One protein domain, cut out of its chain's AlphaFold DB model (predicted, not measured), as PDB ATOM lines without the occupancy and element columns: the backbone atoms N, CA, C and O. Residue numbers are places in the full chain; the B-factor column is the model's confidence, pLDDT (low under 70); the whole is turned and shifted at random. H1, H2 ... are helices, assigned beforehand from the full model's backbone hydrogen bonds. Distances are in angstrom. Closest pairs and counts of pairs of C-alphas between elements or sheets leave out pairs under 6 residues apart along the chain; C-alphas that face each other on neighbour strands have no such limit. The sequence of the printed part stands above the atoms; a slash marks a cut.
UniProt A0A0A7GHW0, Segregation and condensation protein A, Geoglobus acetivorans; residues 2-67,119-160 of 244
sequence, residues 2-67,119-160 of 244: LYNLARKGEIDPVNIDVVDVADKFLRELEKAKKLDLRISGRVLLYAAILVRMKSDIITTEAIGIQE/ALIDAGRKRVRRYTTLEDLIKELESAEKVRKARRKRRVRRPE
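AT A GLANCE: This is residues 2 to 67 and 119 to 160 of the 244 residues of the protein "Segregation and condensation protein A" of Geoglobus acetivorans (UniProt A0A0A7GHW0). Helices H3 and H5 cross, H2 folds back beside H3 as a hairpin, and short H1 and H4 flank them; residues 30 to 36 and 146 to 160 stick out. The printed part has 108 residues with five named helices, H1 to H5, and no named strand: all helix, only just loose, close to compact, radius of gyration of the C-alphas 15.8 A, spans 42 by 40 by 23 A.

IN THESE COORDINATES: H1, residues 2 to 7, begins at C-alpha 2 (185.031, 122.082, 135.375). H2 is residues 18 to 34, 24.1 A; H3, 41 to 63, 33.3 A; H4, 119 to 124. H5, residues 134 to 155, 31.0 A, ends at C-alpha 155 (204.239, 145.299, 138.025).

HOW THE PARTS SIT: H3, the hub, touches H2 with residues 47 to 57 alone, closest C-alphas Val 19 and Lys 54, 5.1 A, opposite ways, 35.4 degrees, only just steep. H3 and H5 only just touch, 3 pairs of C-alphas within 8 A, closest Tyr 46 and Leu 141, 6.6 A, about perpendicular at 74 degrees. Every helix has every O i to N i+4 pair within hydrogen-bond range.

THE WHOLE: Residues 68 to 118 are not printed; C-alphas 67 and 119 are 17.8 A apart. Residues 119 to 132 and 147 to 160, among others, are under pLDDT 70.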
ATOM      1  N   LEU A   2     185.035 122.545 136.780       82.50
ATOM      2  CA  LEU A   2     185.031 122.082 135.375       82.50
ATOM      3  C   LEU A   2     185.059 120.549 135.243       82.50
ATOM      4  O   LEU A   2     184.218 119.969 134.570       82.50
ATOM      5  N   TYR A   3     185.934 119.880 136.000       85.56
ATOM      6  CA  TYR A   3     185.951 118.414 136.074       85.56
ATOM      7  C   TYR A   3     184.609 117.796 136.513       85.56
ATOM      8  O   TYR A   3     184.232 116.737 136.030       85.56
ATOM      9  N   ASN A   4     183.868 118.446 137.419       83.56
ATOM     10  CA  ASN A   4     182.573 117.931 137.870       83.56
ATOM     11  C   ASN A   4     181.506 118.092 136.786       83.56
ATOM     12  O   ASN A   4     180.697 117.187 136.628       83.56
ATOM     13  N   LEU A   5     181.528 119.197 136.038       86.06
ATOM     14  CA  LEU A   5     180.641 119.410 134.893       86.06
ATOM     15  C   LEU A   5     180.899 118.361 133.803       86.06
ATOM     16  O   LEU A   5     179.960 117.710 133.354       86.06
ATOM     17  N   ALA A   6     182.168 118.104 133.470       85.31
ATOM     18  CA  ALA A   6     182.539 117.042 132.533       85.31
ATOM     19  C   ALA A   6     182.130 115.650 133.049       85.31
ATOM     20  O   ALA A   6     181.509 114.868 132.336       85.31
ATOM     21  N   ARG A   7     182.388 115.345 134.330       83.75
ATOM     22  CA  ARG A   7     182.014 114.059 134.946       83.75
ATOM     23  C   ARG A   7     180.500 113.825 134.982       83.75
ATOM     24  O   ARG A   7     180.068 112.679 134.913       83.75
ATOM     25  N   LYS A   8     179.700 114.883 135.125       86.19
ATOM     26  CA  LYS A   8     178.230 114.820 135.070       86.19
ATOM     27  C   LYS A   8     177.692 114.704 133.637       86.19
ATOM     28  O   LYS A   8     176.489 114.540 133.477       86.19
ATOM     29  N   GLY A   9     178.556 114.794 132.622       83.81
ATOM     30  CA  GLY A   9     178.160 114.849 131.215       83.81
ATOM     31  C   GLY A   9     177.530 116.184 130.819       83.81
ATOM     32  O   GLY A   9     176.885 116.270 129.782       83.81
ATOM     33  N   GLU A  10     177.681 117.229 131.643       84.50
ATOM     34  CA  GLU A  10     177.192 118.566 131.306       84.50
ATOM     35  C   GLU A  10     178.084 119.232 130.252       84.50
ATOM     36  O   GLU A  10     177.611 120.114 129.553       84.50
ATOM     37  N   ILE A  11     179.349 118.827 130.120       85.56
ATOM     38  CA  ILE A  11     180.294 119.325 129.111       85.56
ATOM     39  C   ILE A  11     180.985 118.117 128.471       85.56
ATOM     40  O   ILE A  11     181.374 117.194 129.192       85.56
ATOM     41  N   ASP A  12     181.162 118.135 127.150       81.31
ATOM     42  CA  ASP A  12     181.965 117.142 126.434       81.31
ATOM     43  C   ASP A  12     183.463 117.467 126.595       81.31
ATOM     44  O   ASP A  12     183.887 118.566 126.245       81.31
ATOM     45  N   PRO A  13     184.288 116.562 127.152       80.25
ATOM     46  CA  PRO A  13     185.710 116.824 127.344       80.25
ATOM     47  C   PRO A  13     186.540 116.824 126.049       80.25
ATOM     48  O   PRO A  13     187.676 117.299 126.084       80.25
ATOM     49  N   VAL A  14     186.021 116.267 124.951       79.38
ATOM     50  CA  VAL A  14     186.730 116.119 123.664       79.38
ATOM     51  C   VAL A  14     186.314 117.183 122.651       79.38
ATOM     52  O   VAL A  14     187.077 117.455 121.731       79.38
ATOM     53  N   ASN A  15     185.132 117.778 122.824       78.88
ATOM     54  CA  ASN A  15     184.632 118.859 121.983       78.88
ATOM     55  C   ASN A  15     184.027 119.973 122.844       78.88
ATOM     56  O   ASN A  15     182.847 119.930 123.203       78.88
ATOM     57  N   ILE A  16     184.848 120.956 123.208       81.44
ATOM     58  CA  ILE A  16     184.431 122.034 124.099       81.44
ATOM     59  C   ILE A  16     183.954 123.268 123.348       81.44
ATOM     60  O   ILE A  16     184.712 123.967 122.687       81.44
ATOM     61  N   ASP A  17     182.702 123.629 123.609       82.00
ATOM     62  CA  ASP A  17     182.204 124.976 123.365       82.00
ATOM     63  C   ASP A  17     182.451 125.866 124.595       82.00
ATOM     64  O   ASP A  17     181.773 125.756 125.619       82.00
ATOM     65  N   VAL A  18     183.419 126.781 124.502       81.38
ATOM     66  CA  VAL A  18     183.767 127.694 125.603       81.38
ATOM     67  C   VAL A  18     182.608 128.597 126.020       81.38
ATOM     68  O   VAL A  18     182.515 128.940 127.202       81.38
ATOM     69  N   VAL A  19     181.701 128.944 125.106       81.38
ATOM     70  CA  VAL A  19     180.526 129.770 125.410       81.38
ATOM     71  C   VAL A  19     179.593 129.016 126.357       81.38
ATOM     72  O   VAL A  19     179.214 129.538 127.413       81.38
ATOM     73  N   ASP A  20     179.276 127.767 126.019       82.88
ATOM     74  CA  ASP A  20     178.427 126.890 126.826       82.88
ATOM     75  C   ASP A  20     179.105 126.484 128.148       82.88
ATOM     76  O   ASP A  20     178.483 126.509 129.218       82.88
ATOM     77  N   VAL A  21     180.414 126.203 128.119       85.81
ATOM     78  CA  VAL A  21     181.202 125.924 129.329       85.81
ATOM     79  C   VAL A  21     181.189 127.108 130.290       85.81
ATOM     80  O   VAL A  21     180.983 126.907 131.491       85.81
ATOM     81  N   ALA A  22     181.385 128.331 129.793       84.38
ATOM     82  CA  ALA A  22     181.353 129.534 130.616       84.38
ATOM     83  C   ALA A  22     179.995 129.684 131.320       84.38
ATOM     84  O   ALA A  22     179.950 129.885 132.538       84.38
ATOM     85  N   ASP A  23     178.886 129.495 130.601       86.62
ATOM     86  CA  ASP A  23     177.545 129.608 131.179       86.62
ATOM     87  C   ASP A  23     177.259 128.535 132.229       86.62
ATOM     88  O   ASP A  23     176.727 128.834 133.304       86.62
ATOM     89  N   LYS A  24     177.618 127.278 131.951       87.38
ATOM     90  CA  LYS A  24     177.444 126.168 132.902       87.38
ATOM     91  C   LYS A  24     178.300 126.367 134.150       87.38
ATOM     92  O   LYS A  24     177.815 126.174 135.270       87.38
ATOM     93  N   PHE A  25     179.531 126.844 133.980       88.06
ATOM     94  CA  PHE A  25     180.431 127.160 135.083       88.06
ATOM     95  C   PHE A  25     179.884 128.282 135.976       88.06
ATOM     96  O   PHE A  25     179.872 128.136 137.200       88.06
ATOM     97  N   LEU A  26     179.376 129.373 135.390       87.44
ATOM     98  CA  LEU A  26     178.780 130.483 136.142       87.44
ATOM     99  C   LEU A  26     177.508 130.062 136.889       87.44
ATOM    100  O   LEU A  26     177.337 130.422 138.055       87.44
ATOM    101  N   ARG A  27     176.648 129.239 136.272       89.06
ATOM    102  CA  ARG A  27     175.452 128.689 136.937       89.06
ATOM    103  C   ARG A  27     175.816 127.828 138.140       89.06
ATOM    104  O   ARG A  27     175.181 127.924 139.191       89.06
ATOM    105  N   GLU A  28     176.822 126.967 138.013       86.88
ATOM    106  CA  GLU A  28     177.258 126.137 139.136       86.88
ATOM    107  C   GLU A  28     177.955 126.982 140.223       86.88
ATOM    108  O   GLU A  28     177.839 126.671 141.411       86.88
ATOM    109  N   LEU A  29     178.586 128.105 139.853       86.81
ATOM    110  CA  LEU A  29     179.215 129.042 140.793       86.81
ATOM    111  C   LEU A  29     178.166 129.777 141.625       86.81
ATOM    112  O   LEU A  29     178.310 129.910 142.840       86.81
ATOM    113  N   GLU A  30     177.087 130.208 140.978       86.25
ATOM    114  CA  GLU A  30     175.954 130.840 141.641       86.25
ATOM    115  C   GLU A  30     175.265 129.870 142.612       86.25
ATOM    116  O   GLU A  30     174.967 130.242 143.747       86.25
ATOM    117  N   LYS A  31     175.078 128.602 142.214       85.12
ATOM    118  CA  LYS A  31     174.559 127.549 143.106       85.12
ATOM    119  C   LYS A  31     175.467 127.341 144.316       85.12
ATOM    120  O   LYS A  31     174.972 127.284 145.436       85.12
ATOM    121  N   ALA A  32     176.782 127.266 144.110       82.19
ATOM    122  CA  ALA A  32     177.737 127.107 145.203       82.19
ATOM    123  C   ALA A  32     177.710 128.300 146.176       82.19
ATOM    124  O   ALA A  32     177.746 128.095 147.386       82.19
ATOM    125  N   LYS A  33     177.574 129.530 145.658       79.31
ATOM    126  CA  LYS A  33     177.428 130.747 146.469       79.31
ATOM    127  C   LYS A  33     176.119 130.755 147.266       79.31
ATOM    128  O   LYS A  33     176.137 131.117 148.433       79.31
ATOM    129  N   LYS A  34     175.001 130.335 146.660       78.12
ATOM    130  CA  LYS A  34     173.685 130.229 147.326       78.12
ATOM    131  C   LYS A  34     173.657 129.187 148.450       78.12
ATOM    132  O   LYS A  34     172.816 129.282 149.332       78.12
ATOM    133  N   LEU A  35     174.549 128.200 148.403       76.19
ATOM    134  CA  LEU A  35     174.708 127.166 149.429       76.19
ATOM    135  C   LEU A  35     175.745 127.547 150.506       76.19
ATOM    136  O   LEU A  35     176.193 126.667 151.239       76.19
ATOM    137  N   ASP A  36     176.168 128.819 150.566       66.69
ATOM    138  CA  ASP A  36     177.206 129.348 151.468       66.69
ATOM    139  C   ASP A  36     178.525 128.551 151.457       66.69
ATOM    140  O   ASP A  36     179.288 128.519 152.428       66.69
ATOM    141  N   LEU A  37     178.844 127.906 150.330       74.38
ATOM    142  CA  LEU A  37     180.103 127.187 150.193       74.38
ATOM    143  C   LEU A  37     181.256 128.178 150.045       74.38
ATOM    144  O   LEU A  37     181.196 129.148 149.286       74.38
ATOM    145  N   ARG A  38     182.370 127.892 150.724       78.31
ATOM    146  CA  ARG A  38     183.595 128.679 150.583       78.31
ATOM    147  C   ARG A  38     184.168 128.509 149.173       78.31
ATOM    148  O   ARG A  38     184.732 127.468 148.840       78.31
ATOM    149  N   ILE A  39     184.063 129.555 148.358       76.56
ATOM    150  CA  ILE A  39     184.612 129.590 146.998       76.56
ATOM    151  C   ILE A  39     186.093 129.987 147.057       76.56
ATOM    152  O   ILE A  39     186.475 130.957 147.709       76.56
ATOM    153  N   SER A  40     186.946 129.233 146.362       75.38
ATOM    154  CA  SER A  40     188.371 129.560 146.242       75.38
ATOM    155  C   SER A  40     188.594 130.714 145.262       75.38
ATOM    156  O   SER A  40     187.970 130.762 144.204       75.38
ATOM    157  N   GLY A  41     189.551 131.602 145.552       71.50
ATOM    158  CA  GLY A  41     189.915 132.709 144.658       71.50
ATOM    159  C   GLY A  41     190.330 132.260 143.248       71.50
ATOM    160  O   GLY A  41     190.091 132.981 142.285       71.50
ATOM    161  N   ARG A  42     190.866 131.038 143.094       74.00
ATOM    162  CA  ARG A  42     191.152 130.449 141.770       74.00
ATOM    163  C   ARG A  42     189.885 130.206 140.948       74.00
ATOM    164  O   ARG A  42     189.899 130.398 139.743       74.00
ATOM    165  N   VAL A  43     188.780 129.834 141.593       82.75
ATOM    166  CA  VAL A  43     187.495 129.592 140.916       82.75
ATOM    167  C   VAL A  43     186.916 130.904 140.384       82.75
ATOM    168  O   VAL A  43     186.460 130.944 139.247       82.75
ATOM    169  N   LEU A  44     187.005 131.988 141.163       79.31
ATOM    170  CA  LEU A  44     186.619 133.330 140.709       79.31
ATOM    171  C   LEU A  44     187.509 133.821 139.560       79.31
ATOM    172  O   LEU A  44     187.016 134.413 138.604       79.31
ATOM    173  N   LEU A  45     188.813 133.544 139.632       73.31
ATOM    174  CA  LEU A  45     189.745 133.858 138.552       73.31
ATOM    175  C   LEU A  45     189.375 133.121 137.257       73.31
ATOM    176  O   LEU A  45     189.323 133.752 136.205       73.31
ATOM    177  N   TYR A  46     189.097 131.819 137.329       80.75
ATOM    178  CA  TYR A  46     188.700 131.035 136.160       80.75
ATOM    179  C   TYR A  46     187.348 131.482 135.600       80.75
ATOM    180  O   TYR A  46     187.220 131.570 134.385       80.75
ATOM    181  N   ALA A  47     186.387 131.869 136.449       80.75
ATOM    182  CA  ALA A  47     185.139 132.488 135.992       80.75
ATOM    183  C   ALA A  47     185.408 133.741 135.143       80.75
ATOM    184  O   ALA A  47     184.873 133.871 134.049       80.75
ATOM    185  N   ALA A  48     186.277 134.639 135.622       77.81
ATOM    186  CA  ALA A  48     186.614 135.866 134.904       77.81
ATOM    187  C   ALA A  48     187.325 135.597 133.566       77.81
ATOM    188  O   ALA A  48     187.076 136.301 132.590       77.81
ATOM    189  N   ILE A  49     188.198 134.586 133.504       79.19
ATOM    190  CA  ILE A  49     188.883 134.212 132.259       79.19
ATOM    191  C   ILE A  49     187.889 133.613 131.254       79.19
ATOM    192  O   ILE A  49     187.909 134.011 130.095       79.19
ATOM    193  N   LEU A  50     186.986 132.733 131.697       83.69
ATOM    194  CA  LEU A  50     185.948 132.146 130.840       83.69
ATOM    195  C   LEU A  50     184.983 133.204 130.287       83.69
ATOM    196  O   LEU A  50     184.645 133.162 129.110       83.69
ATOM    197  N   VAL A  51     184.576 134.182 131.105       82.31
ATOM    198  CA  VAL A  51     183.741 135.311 130.651       82.31
ATOM    199  C   VAL A  51     184.455 136.125 129.578       82.31
ATOM    200  O   VAL A  51     183.843 136.473 128.574       82.31
ATOM    201  N   ARG A  52     185.750 136.399 129.768       81.19
ATOM    202  CA  ARG A  52     186.551 137.101 128.765       81.19
ATOM    203  C   ARG A  52     186.618 136.311 127.458       81.19
ATOM    204  O   ARG A  52     186.307 136.872 126.423       81.19
ATOM    205  N   MET A  53     186.942 135.018 127.516       79.69
ATOM    206  CA  MET A  53     186.992 134.164 126.322       79.69
ATOM    207  C   MET A  53     185.646 134.132 125.591       79.69
ATOM    208  O   MET A  53     185.611 134.271 124.376       79.69
ATOM    209  N   LYS A  54     184.531 134.016 126.323       82.12
ATOM    210  CA  LYS A  54     183.186 134.090 125.741       82.12
ATOM    211  C   LYS A  54     182.928 135.441 125.061       82.12
ATOM    212  O   LYS A  54     182.360 135.465 123.977       82.12
ATOM    213  N   SER A  55     183.338 136.547 125.683       80.69
ATOM    214  CA  SER A  55     183.228 137.885 125.090       80.69
ATOM    215  C   SER A  55     184.042 137.993 123.803       80.69
ATOM    216  O   SER A  55     183.526 138.498 122.812       80.69
ATOM    217  N   ASP A  56     185.277 137.492 123.810       76.62
ATOM    218  CA  ASP A  56     186.174 137.530 122.657       76.62
ATOM    219  C   ASP A  56     185.562 136.740 121.479       76.62
ATOM    220  O   ASP A  56     185.453 137.289 120.389       76.62
ATOM    221  N   ILE A  57     185.049 135.521 121.722       77.44
ATOM    222  CA  ILE A  57     184.375 134.678 120.706       77.44
ATOM    223  C   ILE A  57     183.135 135.367 120.120       77.44
ATOM    224  O   ILE A  57     182.973 135.444 118.908       77.44
ATOM    225  N   ILE A  58     182.248 135.893 120.970       75.94
ATOM    226  CA  ILE A  58     181.024 136.562 120.494       75.94
ATOM    227  C   ILE A  58     181.377 137.803 119.667       75.94
ATOM    228  O   ILE A  58     180.699 138.118 118.692       75.94
ATOM    229  N   THR A  59     182.439 138.512 120.052       72.88
ATOM    230  CA  THR A  59     182.887 139.716 119.350       72.88
ATOM    231  C   THR A  59     183.470 139.368 117.982       72.88
ATOM    232  O   THR A  59     183.132 140.023 116.999       72.88
ATOM    233  N   THR A  60     184.286 138.316 117.876       67.44
ATOM    234  CA  THR A  60     184.841 137.871 116.587       67.44
ATOM    235  C   THR A  60     183.762 137.334 115.647       67.44
ATOM    236  O   THR A  60     183.767 137.679 114.463       67.44
ATOM    237  N   GLU A  61     182.791 136.575 116.169       68.94
ATOM    238  CA  GLU A  61     181.615 136.123 115.413       68.94
ATOM    239  C   GLU A  61     180.768 137.302 114.911       68.94
ATOM    240  O   GLU A  61     180.356 137.316 113.750       68.94
ATOM    241  N   ALA A  62     180.544 138.321 115.750       65.00
ATOM    242  CA  ALA A  62     179.766 139.506 115.389       65.00
ATOM    243  C   ALA A  62     180.444 140.373 114.313       65.00
ATOM    244  O   ALA A  62     179.752 140.974 113.492       65.00
ATOM    245  N   ILE A  63     181.780 140.421 114.292       65.38
ATOM    246  CA  ILE A  63     182.565 141.161 113.286       65.38
ATOM    247  C   ILE A  63     182.681 140.359 111.969       65.38
ATOM    248  O   ILE A  63     183.127 140.884 110.952       65.38
ATOM    249  N   GLY A  64     182.226 139.099 111.936       50.97
ATOM    250  CA  GLY A  64     182.210 138.279 110.720       50.97
ATOM    251  C   GLY A  64     183.600 137.844 110.251       50.97
ATOM    252  O   GLY A  64     183.770 137.484 109.084       50.97
ATOM    253  N   ILE A  65     184.595 137.867 111.143       55.12
ATOM    254  CA  ILE A  65     185.931 137.335 110.870       55.12
ATOM    255  C   ILE A  65     185.796 135.811 110.835       55.12
ATOM    256  O   ILE A  65     185.752 135.158 111.875       55.12
ATOM    257  N   GLN A  66     185.673 135.237 109.636       44.72
ATOM    258  CA  GLN A  66     185.761 133.791 109.466       44.72
ATOM    259  C   GLN A  66     187.197 133.371 109.773       44.72
ATOM    260  O   GLN A  66     188.140 133.808 109.117       44.72
ATOM    261  N   GLU A  67     187.357 132.557 110.809       46.72
ATOM    262  CA  GLU A  67     188.599 131.842 111.065       46.72
ATOM    263  C   GLU A  67     188.844 130.923 109.868       46.72
ATOM    264  O   GLU A  67     188.103 129.961 109.667       46.72
ATOM    265  N   ALA A 119     192.084 148.963 113.903       57.62
ATOM    266  CA  ALA A 119     192.806 148.615 115.124       57.62
ATOM    267  C   ALA A 119     191.996 147.666 116.023       57.62
ATOM    268  O   ALA A 119     192.556 146.722 116.575       57.62
ATOM    269  N   LEU A 120     190.676 147.852 116.124       52.38
ATOM    270  CA  LEU A 120     189.755 146.927 116.796       52.38
ATOM    271  C   LEU A 120     189.705 145.571 116.081       52.38
ATOM    272  O   LEU A 120     189.733 144.528 116.736       52.38
ATOM    273  N   ILE A 121     189.686 145.573 114.747       53.91
ATOM    274  CA  ILE A 121     189.762 144.363 113.925       53.91
ATOM    275  C   ILE A 121     191.112 143.665 114.146       53.91
ATOM    276  O   ILE A 121     191.121 142.467 114.413       53.91
ATOM    277  N   ASP A 122     192.242 144.377 114.102       52.78
ATOM    278  CA  ASP A 122     193.586 143.815 114.305       52.78
ATOM    279  C   ASP A 122     193.826 143.324 115.739       52.78
ATOM    280  O   ASP A 122     194.424 142.265 115.948       52.78
ATOM    281  N   ALA A 123     193.306 144.028 116.745       52.00
ATOM    282  CA  ALA A 123     193.314 143.570 118.131       52.00
ATOM    283  C   ALA A 123     192.449 142.309 118.311       52.00
ATOM    284  O   ALA A 123     192.829 141.401 119.060       52.00
ATOM    285  N   GLY A 124     191.332 142.223 117.579       44.06
ATOM    286  CA  GLY A 124     190.468 141.046 117.471       44.06
ATOM    287  C   GLY A 124     191.077 139.882 116.677       44.06
ATOM    288  O   GLY A 124     190.701 138.734 116.903       44.06
ATOM    289  N   ARG A 125     192.081 140.124 115.816       44.19
ATOM    290  CA  ARG A 125     192.823 139.076 115.076       44.19
ATOM    291  C   ARG A 125     193.771 138.251 115.949       44.19
ATOM    292  O   ARG A 125     194.430 137.341 115.436       44.19
ATOM    293  N   LYS A 126     193.857 138.497 117.265       46.59
ATOM    294  CA  LYS A 126     194.476 137.531 118.186       46.59
ATOM    295  C   LYS A 126     193.638 136.257 118.190       46.59
ATOM    296  O   LYS A 126     192.729 136.126 118.997       46.59
ATOM    297  N   ARG A 127     193.990 135.349 117.270       42.31
ATOM    298  CA  ARG A 127     193.382 134.039 117.003       42.31
ATOM    299  C   ARG A 127     192.778 133.464 118.278       42.31
ATOM    300  O   ARG A 127     193.504 132.947 119.133       42.31
ATOM    301  N   VAL A 128     191.462 133.578 118.406       44.91
ATOM    302  CA  VAL A 128     190.723 132.908 119.465       44.91
ATOM    303  C   VAL A 128     190.725 131.440 119.072       44.91
ATOM    304  O   VAL A 128     189.919 130.987 118.279       44.91
ATOM    305  N   ARG A 129     191.721 130.680 119.532       51.41
ATOM    306  CA  ARG A 129     191.780 129.253 119.208       51.41
ATOM    307  C   ARG A 129     190.502 128.604 119.733       51.41
ATOM    308  O   ARG A 129     190.273 128.625 120.940       51.41
ATOM    309  N   ARG A 130     189.696 128.013 118.849       52.38
ATOM    310  CA  ARG A 130     188.610 127.114 119.250       52.38
ATOM    311  C   ARG A 130     189.223 125.998 120.089       52.38
ATOM    312  O   ARG A 130     190.058 125.232 119.613       52.38
ATOM    313  N   TYR A 131     188.884 125.969 121.370       58.38
ATOM    314  CA  TYR A 131     189.424 124.993 122.305       58.38
ATOM    315  C   TYR A 131     188.739 123.662 122.037       58.38
ATOM    316  O   TYR A 131     187.610 123.452 122.458       58.38
ATOM    317  N   THR A 132     189.407 122.766 121.323       61.94
ATOM    318  CA  THR A 132     188.825 121.468 120.985       61.94
ATOM    319  C   THR A 132     188.659 120.613 122.244       61.94
ATOM    320  O   THR A 132     187.581 120.070 122.456       61.94
ATOM    321  N   THR A 133     189.641 120.582 123.159       76.31
ATOM    322  CA  THR A 133     189.608 119.692 124.337       76.31
ATOM    323  C   THR A 133     189.591 120.394 125.704       76.31
ATOM    324  O   THR A 133     190.036 121.531 125.879       76.31
ATOM    325  N   LEU A 134     189.133 119.668 126.736       75.06
ATOM    326  CA  LEU A 134     189.176 120.100 128.146       75.06
ATOM    327  C   LEU A 134     190.583 120.338 128.650       75.06
ATOM    328  O   LEU A 134     190.801 121.230 129.470       75.06
ATOM    329  N   GLU A 135     191.524 119.528 128.186       77.31
ATOM    330  CA  GLU A 135     192.912 119.659 128.582       77.31
ATOM    331  C   GLU A 135     193.506 120.967 128.054       77.31
ATOM    332  O   GLU A 135     194.191 121.665 128.803       77.31
ATOM    333  N   ASP A 136     193.168 121.350 126.822       76.31
ATOM    334  CA  ASP A 136     193.615 122.608 126.223       76.31
ATOM    335  C   ASP A 136     193.002 123.815 126.930       76.31
ATOM    336  O   ASP A 136     193.715 124.761 127.271       76.31
ATOM    337  N   LEU A 137     191.707 123.750 127.263       79.50
ATOM    338  CA  LEU A 137     191.056 124.790 128.061       79.50
ATOM    339  C   LEU A 137     191.718 124.937 129.441       79.50
ATOM    340  O   LEU A 137     191.964 126.050 129.904       79.50
ATOM    341  N   ILE A 138     192.039 123.825 130.111       79.62
ATOM    342  CA  ILE A 138     192.727 123.852 131.410       79.62
ATOM    343  C   ILE A 138     194.137 124.436 131.264       79.62
ATOM    344  O   ILE A 138     194.516 125.300 132.059       79.62
ATOM    345  N   LYS A 139     194.902 124.015 130.249       77.56
ATOM    346  CA  LYS A 139     196.247 124.542 129.969       77.56
ATOM    347  C   LYS A 139     196.222 126.045 129.715       77.56
ATOM    348  O   LYS A 139     197.107 126.752 130.202       77.56
ATOM    349  N   GLU A 140     195.210 126.546 129.017       75.56
ATOM    350  CA  GLU A 140     195.052 127.978 128.784       75.56
ATOM    351  C   GLU A 140     194.686 128.724 130.071       75.56
ATOM    352  O   GLU A 140     195.304 129.739 130.391       75.56
ATOM    353  N   LEU A 141     193.751 128.203 130.872       76.38
ATOM    354  CA  LEU A 141     193.413 128.790 132.174       76.38
ATOM    355  C   LEU A 141     194.640 128.870 133.099       76.38
ATOM    356  O   LEU A 141     194.853 129.883 133.775       76.38
ATOM    357  N   GLU A 142     195.483 127.837 133.103       76.56
ATOM    358  CA  GLU A 142     196.746 127.831 133.844       76.56
ATOM    359  C   GLU A 142     197.777 128.807 133.266       76.56
ATOM    360  O   GLU A 142     198.493 129.476 134.019       76.56
ATOM    361  N   SER A 143     197.865 128.914 131.941       73.50
ATOM    362  CA  SER A 143     198.777 129.836 131.257       73.50
ATOM    363  C   SER A 143     198.369 131.290 131.496       73.50
ATOM    364  O   SER A 143     199.212 132.108 131.870       73.50
ATOM    365  N   ALA A 144     197.075 131.601 131.444       71.69
ATOM    366  CA  ALA A 144     196.511 132.895 131.816       71.69
ATOM    367  C   ALA A 144     196.770 133.238 133.298       71.69
ATOM    368  O   ALA A 144     197.092 134.387 133.630       71.69
ATOM    369  N   GLU A 145     196.716 132.254 134.206       71.94
ATOM    370  CA  GLU A 145     197.125 132.433 135.607       71.94
ATOM    371  C   GLU A 145     198.629 132.750 135.720       71.94
ATOM    372  O   GLU A 145     199.018 133.679 136.442       71.94
ATOM    373  N   LYS A 146     199.488 132.013 135.000       70.38
ATOM    374  CA  LYS A 146     200.946 132.234 134.972       70.38
ATOM    375  C   LYS A 146     201.294 133.614 134.412       70.38
ATOM    376  O   LYS A 146     202.104 134.308 135.025       70.38
ATOM    377  N   VAL A 147     200.640 134.061 133.337       61.84
ATOM    378  CA  VAL A 147     200.811 135.405 132.759       61.84
ATOM    379  C   VAL A 147     200.373 136.483 133.746       61.84
ATOM    380  O   VAL A 147     201.090 137.463 133.921       61.84
ATOM    381  N   ARG A 148     199.264 136.308 134.478       57.06
ATOM    382  CA  ARG A 148     198.884 137.248 135.551       57.06
ATOM    383  C   ARG A 148     199.903 137.287 136.688       57.06
ATOM    384  O   ARG A 148     200.191 138.370 137.191       57.06
ATOM    385  N   LYS A 149     200.494 136.154 137.079       56.41
ATOM    386  CA  LYS A 149     201.594 136.127 138.063       56.41
ATOM    387  C   LYS A 149     202.853 136.804 137.526       56.41
ATOM    388  O   LYS A 149     203.492 137.537 138.273       56.41
ATOM    389  N   ALA A 150     203.189 136.597 136.255       56.41
ATOM    390  CA  ALA A 150     204.318 137.238 135.592       56.41
ATOM    391  C   ALA A 150     204.100 138.749 135.452       56.41
ATOM    392  O   ALA A 150     204.999 139.506 135.786       56.41
ATOM    393  N   ARG A 151     202.892 139.196 135.084       54.94
ATOM    394  CA  ARG A 151     202.483 140.606 135.088       54.94
ATOM    395  C   ARG A 151     202.475 141.192 136.488       54.94
ATOM    396  O   ARG A 151     202.924 142.306 136.644       54.94
ATOM    397  N   ARG A 152     202.047 140.463 137.524       53.62
ATOM    398  CA  ARG A 152     202.145 140.931 138.918       53.62
ATOM    399  C   ARG A 152     203.603 141.065 139.357       53.62
ATOM    400  O   ARG A 152     203.950 142.068 139.957       53.62
ATOM    401  N   LYS A 153     204.467 140.109 139.002       51.66
ATOM    402  CA  LYS A 153     205.919 140.207 139.224       51.66
ATOM    403  C   LYS A 153     206.555 141.327 138.401       51.66
ATOM    404  O   LYS A 153     207.450 141.976 138.909       51.66
ATOM    405  N   ARG A 154     206.097 141.572 137.170       50.84
ATOM    406  CA  ARG A 154     206.521 142.690 136.316       50.84
ATOM    407  C   ARG A 154     205.938 144.025 136.755       50.84
ATOM    408  O   ARG A 154     206.599 145.012 136.566       50.84
ATOM    409  N   ARG A 155     204.778 144.080 137.406       48.09
ATOM    410  CA  ARG A 155     204.239 145.299 138.025       48.09
ATOM    411  C   ARG A 155     204.974 145.645 139.317       48.09
ATOM    412  O   ARG A 155     205.066 146.804 139.658       48.09
ATOM    413  N   VAL A 156     205.516 144.629 139.990       49.88
ATOM    414  CA  VAL A 156     206.480 144.773 141.096       49.88
ATOM    415  C   VAL A 156     207.906 145.054 140.582       49.88
ATOM    416  O   VAL A 156     208.745 145.501 141.348       49.88
ATOM    417  N   ARG A 157     208.206 144.770 139.304       45.47
ATOM    418  CA  ARG A 157     209.522 145.002 138.669       45.47
ATOM    419  C   ARG A 157     209.545 146.163 137.671       45.47
ATOM    420  O   ARG A 157     210.623 146.485 137.188       45.47
ATOM    421  N   ARG A 158     208.397 146.755 137.329       40.25
ATOM    422  CA  ARG A 158     208.346 148.040 136.643       40.25
ATOM    423  C   ARG A 158     208.977 148.996 137.642       40.25
ATOM    424  O   ARG A 158     208.538 148.981 138.794       40.25
ATOM    425  N   PRO A 159     210.004 149.752 137.242       41.41
ATOM    426  CA  PRO A 159     210.485 150.812 138.088       41.41
ATOM    427  C   PRO A 159     209.300 151.759 138.263       41.41
ATOM    428  O   PRO A 159     208.826 152.357 137.298       41.41
ATOM    429  N   GLU A 160     208.774 151.839 139.483       42.03
ATOM    430  CA  GLU A 160     208.192 153.089 139.954       42.03
ATOM    431  C   GLU A 160     209.197 154.169 139.547       42.03
ATOM    432  O   GLU A 160     210.394 153.982 139.779       42.03
TER     433      GLU A 160